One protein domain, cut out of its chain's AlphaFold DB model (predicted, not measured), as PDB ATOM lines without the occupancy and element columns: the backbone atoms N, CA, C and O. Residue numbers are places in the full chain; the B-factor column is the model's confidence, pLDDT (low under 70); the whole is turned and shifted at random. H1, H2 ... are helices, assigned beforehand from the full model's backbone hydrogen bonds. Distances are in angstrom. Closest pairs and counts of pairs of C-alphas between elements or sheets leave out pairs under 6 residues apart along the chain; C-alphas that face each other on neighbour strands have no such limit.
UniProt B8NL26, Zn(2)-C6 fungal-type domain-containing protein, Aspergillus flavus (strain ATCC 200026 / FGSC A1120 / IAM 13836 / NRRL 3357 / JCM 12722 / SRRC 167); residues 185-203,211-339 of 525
ATOM      1  N   THR A 185     -39.757  37.220 -42.282       36.09
ATOM      2  CA  THR A 185     -40.890  37.866 -42.964       36.09
ATOM      3  C   THR A 185     -42.101  38.008 -42.038       36.09
ATOM      4  O   THR A 185     -42.779  39.036 -42.068       36.09
ATOM      5  N   TRP A 186     -42.338  37.025 -41.163       41.03
ATOM      6  CA  TRP A 186     -43.335  37.135 -40.089       41.03
ATOM      7  C   TRP A 186     -42.968  38.238 -39.086       41.03
ATOM      8  O   TRP A 186     -43.828  39.039 -38.726       41.03
ATOM      9  N   LEU A 187     -41.678  38.352 -38.744       44.75
ATOM     10  CA  LEU A 187     -41.087  39.421 -37.922       44.75
ATOM     11  C   LEU A 187     -41.127  40.832 -38.553       44.75
ATOM     12  O   LEU A 187     -40.635  41.771 -37.933       44.75
ATOM     13  N   ILE A 188     -41.683  41.010 -39.759       46.25
ATOM     14  CA  ILE A 188     -41.742  42.313 -40.453       46.25
ATOM     15  C   ILE A 188     -43.174  42.691 -40.864       46.25
ATOM     16  O   ILE A 188     -43.593  43.823 -40.629       46.25
ATOM     17  N   ILE A 189     -43.940  41.772 -41.467       43.56
ATOM     18  CA  ILE A 189     -45.247  42.120 -42.064       43.56
ATOM     19  C   ILE A 189     -46.340  42.315 -41.002       43.56
ATOM     20  O   ILE A 189     -47.105  43.270 -41.090       43.56
ATOM     21  N   VAL A 190     -46.403  41.446 -39.988       46.16
ATOM     22  CA  VAL A 190     -47.366  41.578 -38.879       46.16
ATOM     23  C   VAL A 190     -47.047  42.781 -37.968       46.16
ATOM     24  O   VAL A 190     -47.961  43.566 -37.715       46.16
ATOM     25  N   PRO A 191     -45.795  43.006 -37.501       52.53
ATOM     26  CA  PRO A 191     -45.516  44.081 -36.544       52.53
ATOM     27  C   PRO A 191     -45.883  45.500 -36.982       52.53
ATOM     28  O   PRO A 191     -46.296  46.287 -36.137       52.53
ATOM     29  N   ASN A 192     -45.775  45.883 -38.255       55.25
ATOM     30  CA  ASN A 192     -46.084  47.274 -38.618       55.25
ATOM     31  C   ASN A 192     -47.585  47.620 -38.548       55.25
ATOM     32  O   ASN A 192     -47.918  48.798 -38.441       55.25
ATOM     33  N   ALA A 193     -48.486  46.631 -38.538       56.31
ATOM     34  CA  ALA A 193     -49.926  46.864 -38.392       56.31
ATOM     35  C   ALA A 193     -50.372  47.087 -36.931       56.31
ATOM     36  O   ALA A 193     -51.377  47.753 -36.700       56.31
ATOM     37  N   CYS A 194     -49.631  46.559 -35.949       60.75
ATOM     38  CA  CYS A 194     -50.023  46.534 -34.530       60.75
ATOM     39  C   CYS A 194     -49.365  47.638 -33.676       60.75
ATOM     40  O   CYS A 194     -49.331  47.522 -32.455       60.75
ATOM     41  N   ARG A 195     -48.751  48.654 -34.302       66.62
ATOM     42  CA  ARG A 195     -47.959  49.685 -33.599       66.62
ATOM     43  C   ARG A 195     -48.753  50.951 -33.249       66.62
ATOM     44  O   ARG A 195     -48.387  51.655 -32.312       66.62
ATOM     45  N   ASN A 196     -49.797  51.259 -34.012       67.12
ATOM     46  CA  ASN A 196     -50.646  52.429 -33.780       67.12
ATOM     47  C   ASN A 196     -51.563  52.184 -32.572       67.12
ATOM     48  O   ASN A 196     -51.843  51.039 -32.248       67.12
ATOM     49  N   GLU A 197     -52.096  53.234 -31.947       66.69
ATOM     50  CA  GLU A 197     -53.053  53.085 -30.834       66.69
ATOM     51  C   GLU A 197     -54.407  52.516 -31.297       66.69
ATOM     52  O   GLU A 197     -54.971  51.646 -30.635       66.69
ATOM     53  N   SER A 198     -54.866  52.932 -32.485       66.25
ATOM     54  CA  SER A 198     -56.130  52.500 -33.104       66.25
ATOM     55  C   SER A 198     -55.934  52.072 -34.572       66.25
ATOM     56  O   SER A 198     -56.282  52.816 -35.491       66.25
ATOM     57  N   PRO A 199     -55.331  50.898 -34.849       69.31
ATOM     58  CA  PRO A 199     -55.152  50.388 -36.208       69.31
ATOM     59  C   PRO A 199     -56.486  49.983 -36.859       69.31
ATOM     60  O   PRO A 199     -57.117  49.005 -36.461       69.31
ATOM     61  N   SER A 200     -56.869  50.676 -37.934       66.50
ATOM     62  CA  SER A 200     -58.128  50.479 -38.683       66.50
ATOM     63  C   SER A 200     -58.321  49.097 -39.329       66.50
ATOM     64  O   SER A 200     -59.395  48.803 -39.845       66.50
ATOM     65  N   TYR A 201     -57.302  48.231 -39.306       67.62
ATOM     66  CA  TYR A 201     -57.437  46.817 -39.668       67.62
ATOM     67  C   TYR A 201     -58.091  45.979 -38.556       67.62
ATOM     68  O   TYR A 201     -58.828  45.042 -38.846       67.62
ATOM     69  N   PHE A 202     -57.828  46.313 -37.288       63.22
ATOM     70  CA  PHE A 202     -58.533  45.724 -36.149       63.22
ATOM     71  C   PHE A 202     -59.883  46.426 -35.967       63.22
ATOM     72  O   PHE A 202     -60.927  45.778 -35.959       63.22
ATOM     73  N   TYR A 203     -59.858  47.756 -35.847       66.06
ATOM     74  CA  TYR A 203     -61.032  48.574 -35.548       66.06
ATOM     75  C   TYR A 203     -61.790  48.925 -36.831       66.06
ATOM     76  O   TYR A 203     -61.477  49.904 -37.511       66.06
ATOM     77  N   GLY A 211     -65.019  45.842 -25.332       84.12
ATOM     78  CA  GLY A 211     -63.560  45.987 -25.246       84.12
ATOM     79  C   GLY A 211     -62.745  44.751 -25.666       84.12
ATOM     80  O   GLY A 211     -61.567  44.654 -25.314       84.12
ATOM     81  N   HIS A 212     -63.343  43.758 -26.337       85.19
ATOM     82  CA  HIS A 212     -62.638  42.520 -26.710       85.19
ATOM     83  C   HIS A 212     -61.519  42.792 -27.706       85.19
ATOM     84  O   HIS A 212     -60.421  42.259 -27.551       85.19
ATOM     85  N   LEU A 213     -61.785  43.637 -28.700       84.19
ATOM     86  CA  LEU A 213     -60.817  43.985 -29.728       84.19
ATOM     87  C   LEU A 213     -59.653  44.787 -29.129       84.19
ATOM     88  O   LEU A 213     -58.498  44.509 -29.444       84.19
ATOM     89  N   ALA A 214     -59.935  45.707 -28.203       86.25
ATOM     90  CA  ALA A 214     -58.924  46.454 -27.462       86.25
ATOM     91  C   ALA A 214     -58.054  45.558 -26.565       86.25
ATOM     92  O   ALA A 214     -56.829  45.713 -26.554       86.25
ATOM     93  N   ARG A 215     -58.645  44.572 -25.875       89.94
ATOM     94  CA  ARG A 215     -57.886  43.552 -25.126       89.94
ATOM     95  C   ARG A 215     -57.009  42.710 -26.053       89.94
ATOM     96  O   ARG A 215     -55.826  42.527 -25.767       89.94
ATOM     97  N   SER A 216     -57.548  42.241 -27.180       87.62
ATOM     98  CA  SER A 216     -56.784  41.487 -28.182       87.62
ATOM     99  C   SER A 216     -55.637  42.309 -28.773       87.62
ATOM    100  O   SER A 216     -54.532  41.789 -28.905       87.62
ATOM    101  N   HIS A 217     -55.863  43.589 -29.074       88.06
ATOM    102  CA  HIS A 217     -54.840  44.493 -29.593       88.06
ATOM    103  C   HIS A 217     -53.687  44.680 -28.593       88.06
ATOM    104  O   HIS A 217     -52.534  44.473 -28.971       88.06
ATOM    105  N   LYS A 218     -53.986  44.954 -27.311       90.75
ATOM    106  CA  LYS A 218     -52.981  45.020 -26.230       90.75
ATOM    107  C   LYS A 218     -52.136  43.742 -26.159       90.75
ATOM    108  O   LYS A 218     -50.910  43.815 -26.197       90.75
ATOM    109  N   LEU A 219     -52.780  42.574 -26.097       89.81
ATOM    110  CA  LEU A 219     -52.091  41.280 -25.995       89.81
ATOM    111  C   LEU A 219     -51.209  40.989 -27.219       89.81
ATOM    112  O   LEU A 219     -50.048  40.616 -27.065       89.81
ATOM    113  N   VAL A 220     -51.732  41.191 -28.433       86.50
ATOM    114  CA  VAL A 220     -50.992  40.939 -29.681       86.50
ATOM    115  C   VAL A 220     -49.815  41.899 -29.834       86.50
ATOM    116  O   VAL A 220     -48.733  41.453 -30.209       86.50
ATOM    117  N   ALA A 221     -49.982  43.186 -29.518       89.19
ATOM    118  CA  ALA A 221     -48.905  44.166 -29.608       89.19
ATOM    119  C   ALA A 221     -47.732  43.805 -28.677       89.19
ATOM    120  O   ALA A 221     -46.585  43.752 -29.122       89.19
ATOM    121  N   TRP A 222     -48.004  43.466 -27.412       92.75
ATOM    122  CA  TRP A 222     -46.948  43.061 -26.477       92.75
ATOM    123  C   TRP A 222     -46.319  41.708 -26.809       92.75
ATOM    124  O   TRP A 222     -45.102  41.585 -26.697       92.75
ATOM    125  N   ALA A 223     -47.085  40.726 -27.293       88.56
ATOM    126  CA  ALA A 223     -46.528  39.453 -27.758       88.56
ATOM    127  C   ALA A 223     -45.615  39.628 -28.990       88.56
ATOM    128  O   ALA A 223     -44.553  39.013 -29.078       88.56
ATOM    129  N   VAL A 224     -45.992  40.506 -29.926       85.62
ATOM    130  CA  VAL A 224     -45.178  40.870 -31.100       85.62
ATOM    131  C   VAL A 224     -43.905  41.628 -30.707       85.62
ATOM    132  O   VAL A 224     -42.886  41.491 -31.388       85.62
ATOM    133  N   TYR A 225     -43.936  42.403 -29.622       89.69
ATOM    134  CA  TYR A 225     -42.735  43.010 -29.053       89.69
ATOM    135  C   TYR A 225     -41.853  41.932 -28.401       89.69
ATOM    136  O   TYR A 225     -40.728  41.736 -28.842       89.69
ATOM    137  N   ASP A 226     -42.371  41.148 -27.451       89.62
ATOM    138  CA  ASP A 226     -41.659  40.063 -26.741       89.62
ATOM    139  C   ASP A 226     -40.901  39.118 -27.700       89.62
ATOM    140  O   ASP A 226     -39.693  38.907 -27.571       89.62
ATOM    141  N   VAL A 227     -41.566  38.669 -28.772       84.62
ATOM    142  CA  VAL A 227     -40.961  37.828 -29.821       84.62
ATOM    143  C   VAL A 227     -39.815  38.525 -30.577       84.62
ATOM    144  O   VAL A 227     -38.869  37.849 -30.981       84.62
ATOM    145  N   GLN A 228     -39.836  39.851 -30.749       84.00
ATOM    146  CA  GLN A 228     -38.699  40.596 -31.317       84.00
ATOM    147  C   GLN A 228     -37.519  40.689 -30.341       84.00
ATOM    148  O   GLN A 228     -36.376  40.580 -30.782       84.00
ATOM    149  N   GLY A 229     -37.773  40.831 -29.038       85.75
ATOM    150  CA  GLY A 229     -36.737  40.821 -27.998       85.75
ATOM    151  C   GLY A 229     -36.022  39.473 -27.925       85.75
ATOM    152  O   GLY A 229     -34.795  39.411 -28.014       85.75
ATOM    153  N   LEU A 230     -36.791  38.382 -27.893       81.06
ATOM    154  CA  LEU A 230     -36.267  37.014 -27.952       81.06
ATOM    155  C   LEU A 230     -35.511  36.750 -29.264       81.06
ATOM    156  O   LEU A 230     -34.399  36.221 -29.247       81.06
ATOM    157  N   ALA A 231     -36.055  37.174 -30.411       78.94
ATOM    158  CA  ALA A 231     -35.367  37.054 -31.697       78.94
ATOM    159  C   ALA A 231     -34.081  37.900 -31.772       78.94
ATOM    160  O   ALA A 231     -33.158  37.544 -32.509       78.94
ATOM    161  N   SER A 232     -34.007  38.996 -31.016       83.19
ATOM    162  CA  SER A 232     -32.820  39.841 -30.907       83.19
ATOM    163  C   SER A 232     -31.710  39.159 -30.115       83.19
ATOM    164  O   SER A 232     -30.577  39.112 -30.592       83.19
ATOM    165  N   GLN A 233     -32.047  38.543 -28.978       79.94
ATOM    166  CA  GLN A 233     -31.111  37.755 -28.173       79.94
ATOM    167  C   GLN A 233     -30.611  36.519 -28.937       79.94
ATOM    168  O   GLN A 233     -29.408  36.364 -29.133       79.94
ATOM    169  N   VAL A 234     -31.527  35.673 -29.426       77.19
ATOM    170  CA  VAL A 234     -31.196  34.361 -30.016       77.19
ATOM    171  C   VAL A 234     -30.528  34.478 -31.389       77.19
ATOM    172  O   VAL A 234     -29.590  33.744 -31.678       77.19
ATOM    173  N   TYR A 235     -30.986  35.391 -32.252       78.19
ATOM    174  CA  TYR A 235     -30.473  35.508 -33.625       78.19
ATOM    175  C   TYR A 235     -29.576  36.732 -33.853       78.19
ATOM    176  O   TYR A 235     -29.330  37.069 -35.012       78.19
ATOM    177  N   ARG A 236     -29.148  37.418 -32.780       79.69
ATOM    178  CA  ARG A 236     -28.349  38.661 -32.807       79.69
ATOM    179  C   ARG A 236     -28.901  39.731 -33.776       79.69
ATOM    180  O   ARG A 236     -28.153  40.407 -34.476       79.69
ATOM    181  N   LYS A 237     -30.232  39.877 -33.852       79.81
ATOM    182  CA  LYS A 237     -30.925  40.803 -34.778       79.81
ATOM    183  C   LYS A 237     -31.389  42.078 -34.084       79.81
ATOM    184  O   LYS A 237     -31.840  42.042 -32.946       79.81
ATOM    185  N   VAL A 238     -31.355  43.207 -34.786       80.38
ATOM    186  CA  VAL A 238     -31.945  44.462 -34.293       80.38
ATOM    187  C   VAL A 238     -33.483  44.357 -34.341       80.38
ATOM    188  O   VAL A 238     -34.010  43.993 -35.396       80.38
ATOM    189  N   PRO A 239     -34.222  44.668 -33.255       81.75
ATOM    190  CA  PRO A 239     -35.686  44.744 -33.278       81.75
ATOM    191  C   PRO A 239     -36.203  45.771 -34.296       81.75
ATOM    192  O   PRO A 239     -35.642  46.862 -34.422       81.75
ATOM    193  N   ALA A 240     -37.300  45.460 -34.992       82.25
ATOM    194  CA  ALA A 240     -37.951  46.405 -35.904       82.25
ATOM    195  C   ALA A 240     -38.712  47.493 -35.125       82.25
ATOM    196  O   ALA A 240     -38.703  48.670 -35.495       82.25
ATOM    197  N   TRP A 241     -39.333  47.113 -34.008       84.19
ATOM    198  CA  TRP A 241     -39.884  48.036 -33.023       84.19
ATOM    199  C   TRP A 241     -38.773  48.533 -32.093       84.19
ATOM    200  O   TRP A 241     -38.237  47.781 -31.280       84.19
ATOM    201  N   LYS A 242     -38.420  49.818 -32.216       83.31
ATOM    202  CA  LYS A 242     -37.456  50.462 -31.312       83.31
ATOM    203  C   LYS A 242     -38.058  50.714 -29.931       83.31
ATOM    204  O   LYS A 242     -37.413  50.398 -28.941       83.31
ATOM    205  N   GLU A 243     -39.291  51.203 -29.878       89.12
ATOM    206  CA  GLU A 243     -39.995  51.514 -28.630       89.12
ATOM    207  C   GLU A 243     -41.075  50.462 -28.332       89.12
ATOM    208  O   GLU A 243     -41.571  49.841 -29.281       89.12
ATOM    209  N   PRO A 244     -41.458  50.264 -27.053       92.06
ATOM    210  CA  PRO A 244     -42.603  49.429 -26.698       92.06
ATOM    211  C   PRO A 244     -43.904  49.929 -27.356       92.06
ATOM    212  O   PRO A 244     -44.009  51.109 -27.706       92.06
ATOM    213  N   PRO A 245     -44.914  49.056 -27.526       92.00
ATOM    214  CA  PRO A 245     -46.217  49.476 -28.028       92.00
ATOM    215  C   PRO A 245     -46.903  50.460 -27.061       92.00
ATOM    216  O   PRO A 245     -46.795  50.296 -25.844       92.00
ATOM    217  N   PRO A 246     -47.652  51.454 -27.578       89.38
ATOM    218  CA  PRO A 246     -48.293  52.481 -26.751       89.38
ATOM    219  C   PRO A 246     -49.477  51.935 -25.937       89.38
ATOM    220  O   PRO A 246     -49.818  52.467 -24.883       89.38
ATOM    221  N   VAL A 247     -50.102  50.849 -26.401       90.31
ATOM    222  CA  VAL A 247     -51.242  50.212 -25.736       90.31
ATOM    223  C   VAL A 247     -50.768  49.186 -24.702       90.31
ATOM    224  O   VAL A 247     -50.150  48.187 -25.056       90.31
ATOM    225  N   LYS A 248     -51.090  49.375 -23.416       92.31
ATOM    226  CA  LYS A 248     -50.938  48.333 -22.379       92.31
ATOM    227  C   LYS A 248     -52.154  48.237 -21.458       92.31
ATOM    228  O   LYS A 248     -53.064  49.064 -21.531       92.31
ATOM    229  N   PHE A 249     -52.199  47.193 -20.637       94.75
ATOM    230  CA  PHE A 249     -53.177  47.084 -19.554       94.75
ATOM    231  C   PHE A 249     -52.806  48.041 -18.417       94.75
ATOM    232  O   PHE A 249     -51.623  48.233 -18.135       94.75
ATOM    233  N   SER A 250     -53.803  48.632 -17.756       94.19
ATOM    234  CA  SER A 250     -53.579  49.255 -16.443       94.19
ATOM    235  C   SER A 250     -53.740  48.213 -15.324       94.19
ATOM    236  O   SER A 250     -54.501  47.263 -15.509       94.19
ATOM    237  N   PRO A 251     -53.105  48.373 -14.145       93.81
ATOM    238  CA  PRO A 251     -53.281  47.432 -13.035       93.81
ATOM    239  C   PRO A 251     -54.741  47.292 -12.571       93.81
ATOM    240  O   PRO A 251     -55.163  46.204 -12.198       93.81
ATOM    241  N   ILE A 252     -55.524  48.377 -12.642       94.56
ATOM    242  CA  ILE A 252     -56.948  48.396 -12.264       94.56
ATOM    243  C   ILE A 252     -57.794  47.642 -13.301       94.56
ATOM    244  O   ILE A 252     -58.627  46.817 -12.937       94.56
ATOM    245  N   GLU A 253     -57.552  47.883 -14.594       94.69
ATOM    246  CA  GLU A 253     -58.182  47.138 -15.693       94.69
ATOM    247  C   GLU A 253     -57.856  45.643 -15.610       94.69
ATOM    248  O   GLU A 253     -58.749  44.812 -15.730       94.69
ATOM    249  N   ALA A 254     -56.590  45.301 -15.373       93.69
ATOM    250  CA  ALA A 254     -56.128  43.926 -15.256       93.69
ATOM    251  C   ALA A 254     -56.796  43.191 -14.084       93.69
ATOM    252  O   ALA A 254     -57.406  42.144 -14.291       93.69
ATOM    253  N   ALA A 255     -56.770  43.777 -12.883       93.06
ATOM    254  CA  ALA A 255     -57.431  43.210 -11.711       93.06
ATOM    255  C   ALA A 255     -58.953  43.072 -11.909       93.06
ATOM    256  O   ALA A 255     -59.531  42.069 -11.502       93.06
ATOM    257  N   GLY A 256     -59.597  44.040 -12.573       93.94
ATOM    258  CA  GLY A 256     -61.025  43.980 -12.903       93.94
ATOM    259  C   GLY A 256     -61.386  42.923 -13.955       93.94
ATOM    260  O   GLY A 256     -62.504  42.418 -13.933       93.94
ATOM    261  N   LEU A 257     -60.459  42.565 -14.849       92.12
ATOM    262  CA  LEU A 257     -60.639  41.495 -15.840       92.12
ATOM    263  C   LEU A 257     -60.333  40.098 -15.287       92.12
ATOM    264  O   LEU A 257     -60.885  39.128 -15.793       92.12
ATOM    265  N   ASP A 258     -59.466  39.989 -14.277       91.69
ATOM    266  CA  ASP A 258     -59.186  38.733 -13.568       91.69
ATOM    267  C   ASP A 258     -60.202  38.446 -12.439       91.69
ATOM    268  O   ASP A 258     -60.282  37.316 -11.948       91.69
ATOM    269  N   ALA A 259     -60.969  39.447 -11.994       92.06
ATOM    270  CA  ALA A 259     -61.922  39.331 -10.890       92.06
ATOM    271  C   ALA A 259     -63.056  38.337 -11.200       92.06
ATOM    272  O   ALA A 259     -63.804  38.504 -12.160       92.06
ATOM    273  N   GLY A 260     -63.204  37.308 -10.358       86.12
ATOM    274  CA  GLY A 260     -64.223  36.267 -10.537       86.12
ATOM    275  C   GLY A 260     -63.958  35.301 -11.699       86.12
ATOM    276  O   GLY A 260     -64.831  34.501 -12.023       86.12
ATOM    277  N   VAL A 261     -62.776  35.350 -12.328       88.00
ATOM    278  CA  VAL A 261     -62.385  34.380 -13.358       88.00
ATOM    279  C   VAL A 261     -61.947  33.079 -12.694       88.00
ATOM    280  O   VAL A 261     -60.867  32.998 -12.113       88.00
ATOM    281  N   GLU A 262     -62.776  32.051 -12.827       87.19
ATOM    282  CA  GLU A 262     -62.444  30.679 -12.451       87.19
ATOM    283  C   GLU A 262     -61.843  29.914 -13.637       87.19
ATOM    284  O   GLU A 262     -62.317  29.996 -14.773       87.19
ATOM    285  N   TRP A 263     -60.800  29.135 -13.362       84.00
ATOM    286  CA  TRP A 263     -60.146  28.237 -14.306       84.00
ATOM    287  C   TRP A 263     -59.930  26.863 -13.662       84.00
ATOM    288  O   TRP A 263     -59.727  26.767 -12.454       84.00
ATOM    289  N   SER A 264     -59.959  25.797 -14.461       79.56
ATOM    290  CA  SER A 264     -59.587  24.440 -14.035       79.56
ATOM    291  C   SER A 264     -58.729  23.762 -15.115       79.56
ATOM    292  O   SER A 264     -58.963  24.007 -16.305       79.56
ATOM    293  N   PRO A 265     -57.733  22.926 -14.746       77.62
ATOM    294  CA  PRO A 265     -56.865  22.277 -15.725       77.62
ATOM    295  C   PRO A 265     -57.658  21.316 -16.613       77.62
ATOM    296  O   PRO A 265     -58.309  20.404 -16.114       77.62
ATOM    297  N   TYR A 266     -57.586  21.453 -17.935       77.62
ATOM    298  CA  TYR A 266     -58.310  20.572 -18.858       77.62
ATOM    299  C   TYR A 266     -57.728  19.138 -18.841       77.62
ATOM    300  O   TYR A 266     -56.505  19.001 -18.888       77.62
ATOM    301  N   PRO A 267     -58.540  18.052 -18.904       74.56
ATOM    302  CA  PRO A 267     -60.014  17.960 -18.942       74.56
ATOM    303  C   PRO A 267     -60.721  17.911 -17.572       74.56
ATOM    304  O   PRO A 267     -61.865  17.461 -17.493       74.56
ATOM    305  N   PHE A 268     -60.051  18.288 -16.490       77.56
ATOM    306  CA  PHE A 268     -60.534  18.154 -15.117       77.56
ATOM    307  C   PHE A 268     -61.405  19.355 -14.715       77.56
ATOM    308  O   PHE A 268     -61.254  20.449 -15.245       77.56
ATOM    309  N   ALA A 269     -62.325  19.149 -13.770       76.81
ATOM    310  CA  ALA A 269     -63.155  20.219 -13.201       76.81
ATOM    311  C   ALA A 269     -62.595  20.772 -11.874       76.81
ATOM    312  O   ALA A 269     -63.119  21.739 -11.330       76.81
ATOM    313  N   THR A 270     -61.556  20.133 -11.330       75.19
ATOM    314  CA  THR A 270     -60.942  20.443 -10.032       75.19
ATOM    315  C   THR A 270     -59.439  20.128 -10.065       75.19
ATOM    316  O   THR A 270     -59.072  19.130 -10.694       75.19
ATOM    317  N   PRO A 271     -58.577  20.881  -9.354       70.38
ATOM    318  CA  PRO A 271     -58.902  22.081  -8.579       70.38
ATOM    319  C   PRO A 271     -59.376  23.238  -9.471       70.38
ATOM    320  O   PRO A 271     -59.078  23.276 -10.664       70.38
ATOM    321  N   ILE A 272     -60.138  24.157  -8.877       79.88
ATOM    322  CA  ILE A 272     -60.462  25.453  -9.478       79.88
ATOM    323  C   ILE A 272     -59.449  26.470  -8.948       79.88
ATOM    324  O   ILE A 272     -59.007  26.381  -7.799       79.88
ATOM    325  N   SER A 273     -59.024  27.408  -9.785       80.69
ATOM    326  CA  SER A 273     -58.027  28.424  -9.447       80.69
ATOM    327  C   SER A 273     -58.257  29.707 -10.246       80.69
ATOM    328  O   SER A 273     -58.858  29.677 -11.318       80.69
ATOM    329  N   GLN A 274     -57.780  30.840  -9.730       85.06
ATOM    330  CA  GLN A 274     -57.881  32.138 -10.403       85.06
ATOM    331  C   GLN A 274     -56.587  32.396 -11.202       85.06
ATOM    332  O   GLN A 274     -55.516  32.434 -10.592       85.06
ATOM    333  N   PRO A 275     -56.634  32.560 -12.541       78.44
ATOM    334  CA  PRO A 275     -55.437  32.525 -13.388       78.44
ATOM    335  C   PRO A 275     -54.597  33.815 -13.370       78.44
ATOM    336  O   PRO A 275     -53.443  33.795 -13.791       78.44
ATOM    337  N   PHE A 276     -55.160  34.946 -12.922       87.75
ATOM    338  CA  PHE A 276     -54.520  36.277 -12.934       87.75
ATOM    339  C   PHE A 276     -53.849  36.649 -14.274       87.75
ATOM    340  O   PHE A 276     -52.805  37.305 -14.307       87.75
ATOM    341  N   PHE A 277     -54.432  36.207 -15.392       86.94
ATOM    342  CA  PHE A 277     -53.848  36.305 -16.728       86.94
ATOM    343  C   PHE A 277     -53.613  37.757 -17.161       86.94
ATOM    344  O   PHE A 277     -52.551  38.082 -17.701       86.94
ATOM    345  N   PHE A 278     -54.572  38.653 -16.913       91.62
ATOM    346  CA  PHE A 278     -54.444  40.055 -17.312       91.62
ATOM    347  C   PHE A 278     -53.460  40.808 -16.407       91.62
ATOM    348  O   PHE A 278     -52.699  41.651 -16.889       91.62
ATOM    349  N   THR A 279     -53.398  40.454 -15.123       92.44
ATOM    350  CA  THR A 279     -52.406  40.959 -14.163       92.44
ATOM    351  C   THR A 279     -51.001  40.496 -14.548       92.44
ATOM    352  O   THR A 279     -50.087  41.317 -14.643       92.44
ATOM    353  N   ALA A 280     -50.828  39.215 -14.879       90.56
ATOM    354  CA  ALA A 280     -49.573  38.671 -15.389       90.56
ATOM    355  C   ALA A 280     -49.139  39.368 -16.689       90.56
ATOM    356  O   ALA A 280     -47.980  39.768 -16.810       90.56
ATOM    357  N   ALA A 281     -50.060  39.596 -17.634       91.38
ATOM    358  CA  ALA A 281     -49.782  40.344 -18.860       91.38
ATOM    359  C   ALA A 281     -49.346  41.795 -18.574       91.38
ATOM    360  O   ALA A 281     -48.355  42.255 -19.143       91.38
ATOM    361  N   CYS A 282     -50.028  42.490 -17.655       93.88
ATOM    362  CA  CYS A 282     -49.717  43.864 -17.249       93.88
ATOM    363  C   CYS A 282     -48.286  44.004 -16.700       93.88
ATOM    364  O   CYS A 282     -47.536  44.878 -17.143       93.88
ATOM    365  N   PHE A 283     -47.865  43.124 -15.788       93.44
ATOM    366  CA  PHE A 283     -46.505  43.167 -15.234       93.44
ATOM    367  C   PHE A 283     -45.451  42.574 -16.185       93.44
ATOM    368  O   PHE A 283     -44.293  43.001 -16.154       93.44
ATOM    369  N   ARG A 284     -45.835  41.667 -17.098       92.62
ATOM    370  CA  ARG A 284     -44.951  41.173 -18.168       92.62
ATOM    371  C   ARG A 284     -44.570  42.277 -19.158       92.62
ATOM    372  O   ARG A 284     -43.423  42.280 -19.594       92.62
ATOM    373  N   SER A 285     -45.453  43.228 -19.484       94.06
ATOM    374  CA  SER A 285     -45.108  44.346 -20.389       94.06
ATOM    375  C   SER A 285     -43.863  45.125 -19.935       94.06
ATOM    376  O   SER A 285     -42.967  45.427 -20.731       94.06
ATOM    377  N   ASP A 286     -43.756  45.395 -18.636       93.56
ATOM    378  CA  ASP A 286     -42.630  46.155 -18.093       93.56
ATOM    379  C   ASP A 286     -41.341  45.301 -18.053       93.56
ATOM    380  O   ASP A 286     -40.271  45.795 -18.422       93.56
ATOM    381  N   LEU A 287     -41.439  43.988 -17.782       94.50
ATOM    382  CA  LEU A 287     -40.320  43.042 -17.945       94.50
ATOM    383  C   LEU A 287     -39.819  42.979 -19.392       94.50
ATOM    384  O   LEU A 287     -38.617  43.072 -19.634       94.50
ATOM    385  N   VAL A 288     -40.723  42.830 -20.364       93.56
ATOM    386  CA  VAL A 288     -40.379  42.738 -21.794       93.56
ATOM    387  C   VAL A 288     -39.636  43.994 -22.251       93.56
ATOM    388  O   VAL A 288     -38.714  43.906 -23.063       93.56
ATOM    389  N   THR A 289     -39.963  45.156 -21.686       94.44
ATOM    390  CA  THR A 289     -39.242  46.410 -21.946       94.44
ATOM    391  C   THR A 289     -37.801  46.371 -21.417       94.44
ATOM    392  O   THR A 289     -36.887  46.795 -22.127       94.44
ATOM    393  N   ILE A 290     -37.564  45.803 -20.229       94.69
ATOM    394  CA  ILE A 290     -36.209  45.581 -19.684       94.69
ATOM    395  C   ILE A 290     -35.443  44.558 -20.540       94.69
ATOM    396  O   ILE A 290     -34.301  44.811 -20.921       94.69
ATOM    397  N   VAL A 291     -36.085  43.451 -20.928       92.31
ATOM    398  CA  VAL A 291     -35.511  42.421 -21.816       92.31
ATOM    399  C   VAL A 291     -35.076  43.014 -23.161       92.31
ATOM    400  O   VAL A 291     -33.997  42.680 -23.643       92.31
ATOM    401  N   HIS A 292     -35.832  43.956 -23.737       92.19
ATOM    402  CA  HIS A 292     -35.422  44.670 -24.956       92.19
ATOM    403  C   HIS A 292     -34.208  45.579 -24.755       92.19
ATOM    404  O   HIS A 292     -33.384  45.691 -25.663       92.19
ATOM    405  N   GLN A 293     -34.082  46.234 -23.598       92.50
ATOM    406  CA  GLN A 293     -32.903  47.046 -23.284       92.50
ATOM    407  C   GLN A 293     -31.663  46.146 -23.139       92.50
ATOM    408  O   GLN A 293     -30.647  46.419 -23.774       92.50
ATOM    409  N   ILE A 294     -31.783  45.016 -22.431       91.62
ATOM    410  CA  ILE A 294     -30.729  43.991 -22.317       91.62
ATOM    411  C   ILE A 294     -30.362  43.407 -23.691       91.62
ATOM    412  O   ILE A 294     -29.182  43.288 -24.007       91.62
ATOM    413  N   ALA A 295     -31.344  43.083 -24.537       89.50
ATOM    414  CA  ALA A 295     -31.104  42.538 -25.873       89.50
ATOM    415  C   ALA A 295     -30.313  43.518 -26.758       89.50
ATOM    416  O   ALA A 295     -29.270  43.156 -27.297       89.50
ATOM    417  N   LYS A 296     -30.759  44.782 -26.846       87.88
ATOM    418  CA  LYS A 296     -30.059  45.845 -27.594       87.88
ATOM    419  C   LYS A 296     -28.666  46.147 -27.039       87.88
ATOM    420  O   LYS A 296     -27.784  46.502 -27.814       87.88
ATOM    421  N   PHE A 297     -28.477  46.044 -25.725       89.56
ATOM    422  CA  PHE A 297     -27.174  46.202 -25.085       89.56
ATOM    423  C   PHE A 297     -26.237  45.057 -25.477       89.56
ATOM    424  O   PHE A 297     -25.160  45.302 -26.005       89.56
ATOM    425  N   ALA A 298     -26.692  43.807 -25.370       86.25
ATOM    426  CA  ALA A 298     -25.910  42.636 -25.759       86.25
ATOM    427  C   ALA A 298     -25.473  42.656 -27.239       86.25
ATOM    428  O   ALA A 298     -24.405  42.135 -27.554       86.25
ATOM    429  N   LEU A 299     -26.250  43.259 -28.153       85.56
ATOM    430  CA  LEU A 299     -25.853  43.435 -29.563       85.56
ATOM    431  C   LEU A 299     -24.602  44.311 -29.763       85.56
ATOM    432  O   LEU A 299     -23.987  44.220 -30.821       85.56
ATOM    433  N   GLN A 300     -24.229  45.145 -28.788       83.00
ATOM    434  CA  GLN A 300     -23.048  46.018 -28.866       83.00
ATOM    435  C   GLN A 300     -21.743  45.249 -28.603       83.00
ATOM    436  O   GLN A 300     -20.675  45.704 -29.002       83.00
ATOM    437  N   PHE A 301     -21.840  44.041 -28.030       81.94
ATOM    438  CA  PHE A 301     -20.707  43.171 -27.715       81.94
ATOM    439  C   PHE A 301     -20.802  41.826 -28.469       81.94
ATOM    440  O   PHE A 301     -21.228  40.806 -27.908       81.94
ATOM    441  N   PRO A 302     -20.443  41.799 -29.768       66.69
ATOM    442  CA  PRO A 302     -19.984  40.585 -30.434       66.69
ATOM    443  C   PRO A 302     -18.529  40.289 -30.033       66.69
ATOM    444  O   PRO A 302     -18.265  39.227 -29.484       66.69
ATOM    445  N   ASP A 303     -17.638  41.276 -30.212       61.91
ATOM    446  CA  ASP A 303     -16.175  41.151 -30.057       61.91
ATOM    447  C   ASP A 303     -15.543  42.293 -29.218       61.91
ATOM    448  O   ASP A 303     -14.323  42.428 -29.148       61.91
ATOM    449  N   ALA A 304     -16.361  43.167 -28.618       63.41
ATOM    450  CA  ALA A 304     -15.909  44.403 -27.967       63.41
ATOM    451  C   ALA A 304     -15.662  44.252 -26.453       63.41
ATOM    452  O   ALA A 304     -16.432  43.601 -25.745       63.41
ATOM    453  N   VAL A 305     -14.620  44.920 -25.944       75.50
ATOM    454  CA  VAL A 305     -14.329  45.020 -24.503       75.50
ATOM    455  C   VAL A 305     -15.242  46.070 -23.866       75.50
ATOM    456  O   VAL A 305     -15.233  47.225 -24.289       75.50
ATOM    457  N   MET A 306     -15.995  45.681 -22.833       83.88
ATOM    458  CA  MET A 306     -16.856  46.596 -22.074       83.88
ATOM    459  C   MET A 306     -16.043  47.674 -21.346       83.88
ATOM    460  O   MET A 306     -15.120  47.362 -20.590       83.88
ATOM    461  N   ASN A 307     -16.428  48.934 -21.531       87.06
ATOM    462  CA  ASN A 307     -15.885  50.086 -20.813       87.06
ATOM    463  C   ASN A 307     -16.670  50.371 -19.506       87.06
ATOM    464  O   ASN A 307     -17.655  49.701 -19.194       87.06
ATOM    465  N   ASN A 308     -16.234  51.357 -18.715       89.88
ATOM    466  CA  ASN A 308     -16.862  51.676 -17.423       89.88
ATOM    467  C   ASN A 308     -18.325  52.146 -17.541       89.88
ATOM    468  O   ASN A 308     -19.135  51.814 -16.675       89.88
ATOM    469  N   ASP A 309     -18.675  52.871 -18.605       90.62
ATOM    470  CA  ASP A 309     -20.039  53.344 -18.852       90.62
ATOM    471  C   ASP A 309     -20.947  52.182 -19.294       90.62
ATOM    472  O   ASP A 309     -22.106  52.115 -18.881       90.62
ATOM    473  N   ASP A 310     -20.409  51.206 -20.041       89.19
ATOM    474  CA  ASP A 310     -21.109  49.951 -20.362       89.19
ATOM    475  C   ASP A 310     -21.420  49.154 -19.085       89.19
ATOM    476  O   ASP A 310     -22.540  48.675 -18.894       89.19
ATOM    477  N   TRP A 311     -20.438  49.026 -18.184       89.75
ATOM    478  CA  TRP A 311     -20.617  48.370 -16.887       89.75
ATOM    479  C   TRP A 311     -21.664  49.079 -16.022       89.75
ATOM    480  O   TRP A 311     -22.490  48.413 -15.394       89.75
ATOM    481  N   GLU A 312     -21.679  50.413 -16.015       93.81
ATOM    482  CA  GLU A 312     -22.672  51.184 -15.269       93.81
ATOM    483  C   GLU A 312     -24.072  51.079 -15.889       93.81
ATOM    484  O   GLU A 312     -25.056  50.888 -15.171       93.81
ATOM    485  N   TYR A 313     -24.190  51.090 -17.218       93.50
ATOM    486  CA  TYR A 313     -25.463  50.836 -17.893       93.50
ATOM    487  C   TYR A 313     -25.976  49.411 -17.622       93.50
ATOM    488  O   TYR A 313     -27.151  49.224 -17.296       93.50
ATOM    489  N   GLY A 314     -25.095  48.405 -17.653       92.44
ATOM    490  CA  GLY A 314     -25.407  47.033 -17.244       92.44
ATOM    491  C   GLY A 314     -25.901  46.947 -15.794       92.44
ATOM    492  O   GLY A 314     -26.912  46.291 -15.520       92.44
ATOM    493  N   ARG A 315     -25.262  47.684 -14.870       93.50
ATOM    494  CA  ARG A 315     -25.697  47.815 -13.466       93.50
ATOM    495  C   ARG A 315     -27.104  48.408 -13.366       93.50
ATOM    496  O   ARG A 315     -27.933  47.868 -12.634       93.50
ATOM    497  N   GLN A 316     -27.406  49.459 -14.129       96.25
ATOM    498  CA  GLN A 316     -28.735  50.081 -14.169       96.25
ATOM    499  C   GLN A 316     -29.810  49.138 -14.736       96.25
ATOM    500  O   GLN A 316     -30.940  49.129 -14.245       96.25
ATOM    501  N   LEU A 317     -29.487  48.312 -15.740       94.50
ATOM    502  CA  LEU A 317     -30.403  47.278 -16.242       94.50
ATOM    503  C   LEU A 317     -30.679  46.194 -15.190       94.50
ATOM    504  O   LEU A 317     -31.833  45.803 -15.008       94.50
ATOM    505  N   HIS A 318     -29.654  45.762 -14.453       94.25
ATOM    506  CA  HIS A 318     -29.818  44.826 -13.341       94.25
ATOM    507  C   HIS A 318     -30.669  45.424 -12.204       94.25
ATOM    508  O   HIS A 318     -31.605  44.781 -11.732       94.25
ATOM    509  N   GLN A 319     -30.426  46.683 -11.823       96.44
ATOM    510  CA  GLN A 319     -31.244  47.401 -10.836       96.44
ATOM    511  C   GLN A 319     -32.712  47.521 -11.269       96.44
ATOM    512  O   GLN A 319     -33.599  47.258 -10.460       96.44
ATOM    513  N   LYS A 320     -32.996  47.833 -12.544       96.69
ATOM    514  CA  LYS A 320     -34.370  47.834 -13.086       96.69
ATOM    515  C   LYS A 320     -35.047  46.467 -12.960       96.69
ATOM    516  O   LYS A 320     -36.230  46.416 -12.641       96.69
ATOM    517  N   LEU A 321     -34.319  45.371 -13.190       95.25
ATOM    518  CA  LEU A 321     -34.857  44.012 -13.064       95.25
ATOM    519  C   LEU A 321     -35.175  43.649 -11.602       95.25
ATOM    520  O   LEU A 321     -36.226  43.070 -11.330       95.25
ATOM    521  N   LEU A 322     -34.309  44.040 -10.659       95.38
ATOM    522  CA  LEU A 322     -34.563  43.899  -9.220       95.38
ATOM    523  C   LEU A 322     -35.759  44.748  -8.766       95.38
ATOM    524  O   LEU A 322     -36.633  44.242  -8.065       95.38
ATOM    525  N   GLN A 323     -35.837  46.005  -9.216       96.25
ATOM    526  CA  GLN A 323     -36.956  46.908  -8.941       96.25
ATOM    527  C   GLN A 323     -38.273  46.329  -9.473       96.25
ATOM    528  O   GLN A 323     -39.251  46.269  -8.734       96.25
ATOM    529  N   TRP A 324     -38.288  45.842 -10.719       95.62
ATOM    530  CA  TRP A 324     -39.449  45.172 -11.308       95.62
ATOM    531  C   TRP A 324     -39.894  43.972 -10.458       95.62
ATOM    532  O   TRP A 324     -41.065  43.899 -10.084       95.62
ATOM    533  N   LYS A 325     -38.963  43.088 -10.063       92.44
ATOM    534  CA  LYS A 325     -39.260  41.932  -9.199       92.44
ATOM    535  C   LYS A 325     -39.864  42.357  -7.856       92.44
ATOM    536  O   LYS A 325     -40.817  41.733  -7.404       92.44
ATOM    537  N   ALA A 326     -39.344  43.420  -7.242       93.25
ATOM    538  CA  ALA A 326     -39.861  43.971  -5.989       93.25
ATOM    539  C   ALA A 326     -41.242  44.639  -6.134       93.25
ATOM    540  O   ALA A 326     -41.956  44.774  -5.146       93.25
ATOM    541  N   THR A 327     -41.638  45.042  -7.348       93.00
ATOM    542  CA  THR A 327     -42.968  45.620  -7.628       93.00
ATOM    543  C   THR A 327     -44.042  44.598  -8.019       93.00
ATOM    544  O   THR A 327     -45.174  44.996  -8.298       93.00
ATOM    545  N   LEU A 328     -43.728  43.298  -8.061       91.75
ATOM    546  CA  LEU A 328     -44.700  42.266  -8.426       91.75
ATOM    547  C   LEU A 328     -45.830  42.139  -7.382       91.75
ATOM    548  O   LEU A 328     -45.541  42.006  -6.193       91.75
ATOM    549  N   PRO A 329     -47.114  42.105  -7.797       91.38
ATOM    550  CA  PRO A 329     -48.224  41.809  -6.896       91.38
ATOM    551  C   PRO A 329     -48.073  40.419  -6.262       91.38
ATOM    552  O   PRO A 329     -47.697  39.485  -6.976       91.38
ATOM    553  N   PRO A 330     -48.466  40.222  -4.987       89.31
ATOM    554  CA  PRO A 330     -48.414  38.911  -4.335       89.31
ATOM    555  C   PRO A 330     -49.108  37.799  -5.132       89.31
ATOM    556  O   PRO A 330     -48.596  36.691  -5.201       89.31
ATOM    557  N   VAL A 331     -50.203  38.101  -5.838       86.50
ATOM    558  CA  VAL A 331     -50.928  37.136  -6.693       86.50
ATOM    559  C   VAL A 331     -50.119  36.585  -7.881       86.50
ATOM    560  O   VAL A 331     -50.557  35.618  -8.502       86.50
ATOM    561  N   LEU A 332     -48.951  37.162  -8.194       86.00
ATOM    562  CA  LEU A 332     -47.994  36.656  -9.191       86.00
ATOM    563  C   LEU A 332     -46.757  35.976  -8.566       86.00
ATOM    564  O   LEU A 332     -45.890  35.499  -9.299       86.00
ATOM    565  N   LEU A 333     -46.640  35.938  -7.233       84.00
ATOM    566  CA  LEU A 333     -45.531  35.292  -6.526       84.00
ATOM    567  C   LEU A 333     -45.874  33.828  -6.220       84.00
ATOM    568  O   LEU A 333     -46.905  33.547  -5.615       84.00
ATOM    569  N   LEU A 334     -44.969  32.905  -6.560       73.44
ATOM    570  CA  LEU A 334     -45.138  31.452  -6.360       73.44
ATOM    571  C   LEU A 334     -45.402  31.047  -4.896       73.44
ATOM    572  O   LEU A 334     -46.019  30.020  -4.639       73.44
ATOM    573  N   GLU A 335     -44.944  31.861  -3.943       74.69
ATOM    574  CA  GLU A 335     -45.161  31.690  -2.498       74.69
ATOM    575  C   GLU A 335     -46.629  31.884  -2.080       74.69
ATOM    576  O   GLU A 335     -47.077  31.300  -1.098       74.69
ATOM    577  N   HIS A 336     -47.367  32.720  -2.815       73.19
ATOM    578  CA  HIS A 336     -48.736  33.138  -2.491       73.19
ATOM    579  C   HIS A 336     -49.756  32.548  -3.470       73.19
ATOM    580  O   HIS A 336     -50.887  32.254  -3.090       73.19
ATOM    581  N   ASN A 337     -49.360  32.372  -4.733       70.69
ATOM    582  CA  ASN A 337     -50.160  31.738  -5.767       70.69
ATOM    583  C   ASN A 337     -49.490  30.434  -6.208       70.69
ATOM    584  O   ASN A 337     -48.701  30.396  -7.151       70.69
ATOM    585  N   THR A 338     -49.821  29.361  -5.491       60.81
ATOM    586  CA  THR A 338     -49.344  27.997  -5.754       60.81
ATOM    587  C   THR A 338     -50.092  27.302  -6.890       60.81
ATOM    588  O   THR A 338     -49.749  26.166  -7.223       60.81
ATOM    589  N   THR A 339     -51.081  27.966  -7.511       58.12
ATOM    590  CA  THR A 339     -51.684  27.496  -8.765       58.12
ATOM    591  C   THR A 339     -50.555  27.245  -9.762       58.12
ATOM    592  O   THR A 339     -49.799  28.181 -10.043       58.12
TER     593      THR A 339
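AT A GLANCE: This is residues 185 to 203 and 211 to 339 of the 525 residues of the protein "Zn(2)-C6 fungal-type domain-containing protein" of Aspergillus flavus (strain ATCC 200026 / FGSC A1120 / IAM 13836 / NRRL 3357 / JCM 12722 / SRRC 167) (UniProt B8NL26). Look for three long helices side by side in a row, H4 in the middle with H2 along one side and H5, shifted lengthwise, along the other. Short H3 packs on the first part of H4, H1 lies loosely beyond H2, and residues 259 to 276 make a long loop at one end. The printed part has 148 residues with five named helices, H1 to H5 in chain order, and no named strand; its class is all helix. It is only just loose, close to compact, with a radius of gyration of the C-alphas of 17.9 A and spans of 55 by 42 by 29 A.

IN THESE COORDINATES: Find C-alpha 185 at (-40.890, 37.866, -42.964), where H1, residues 185 to 189, begins. H2 runs from 212 to 235, 33.6 A, and H3 from 251 to 258. H4, residues 277 to 298, covers 30.0 A with a kink of 32 degrees near residue 284. H5, residues 308 to 326, covers 26.8 A and ends at C-alpha 326, (-39.861, 43.971, -5.989).

HOW THE PARTS SIT: Start at H4, the hub. It touches H2 at a shallow tilt of 29 degrees, the same way; the closest C-alphas, Gly 229 and His 292, are 5.1 A apart. Residues 277 to 282 alone touch H3, at a steep tilt of 53 degrees, opposite ways, closest at C-alphas 254 and 278, 4.7 A. Residues 286 to 294 alone touch H5 in a helical hairpin, at a shallow tilt of 9 degrees, opposite ways, closest at C-alphas 294 and 317, 6.9 A. H1 and H2 are close but not clearly touching, C-alphas 187 and 228 being closest at 7.1 A. H2 and H5 are apart. Every O i to N i+4 pair is within hydrogen-bond range in H1, H3 and H5, against 19 of 20 in H2 and 17 of 18 in H4.

THE WHOLE: The C-alphas farthest apart, of Ala 269 and Asn 307, are 56.4 A apart. Residues 204 to 210 are not printed, and C-alphas 203 and 211 are 10.9 A apart across the cut. The links H2 to H3 and H3 to H4 are long. Look for pLDDT under 70 at residues 185 to 203, 302 to 304 and 338 to 339.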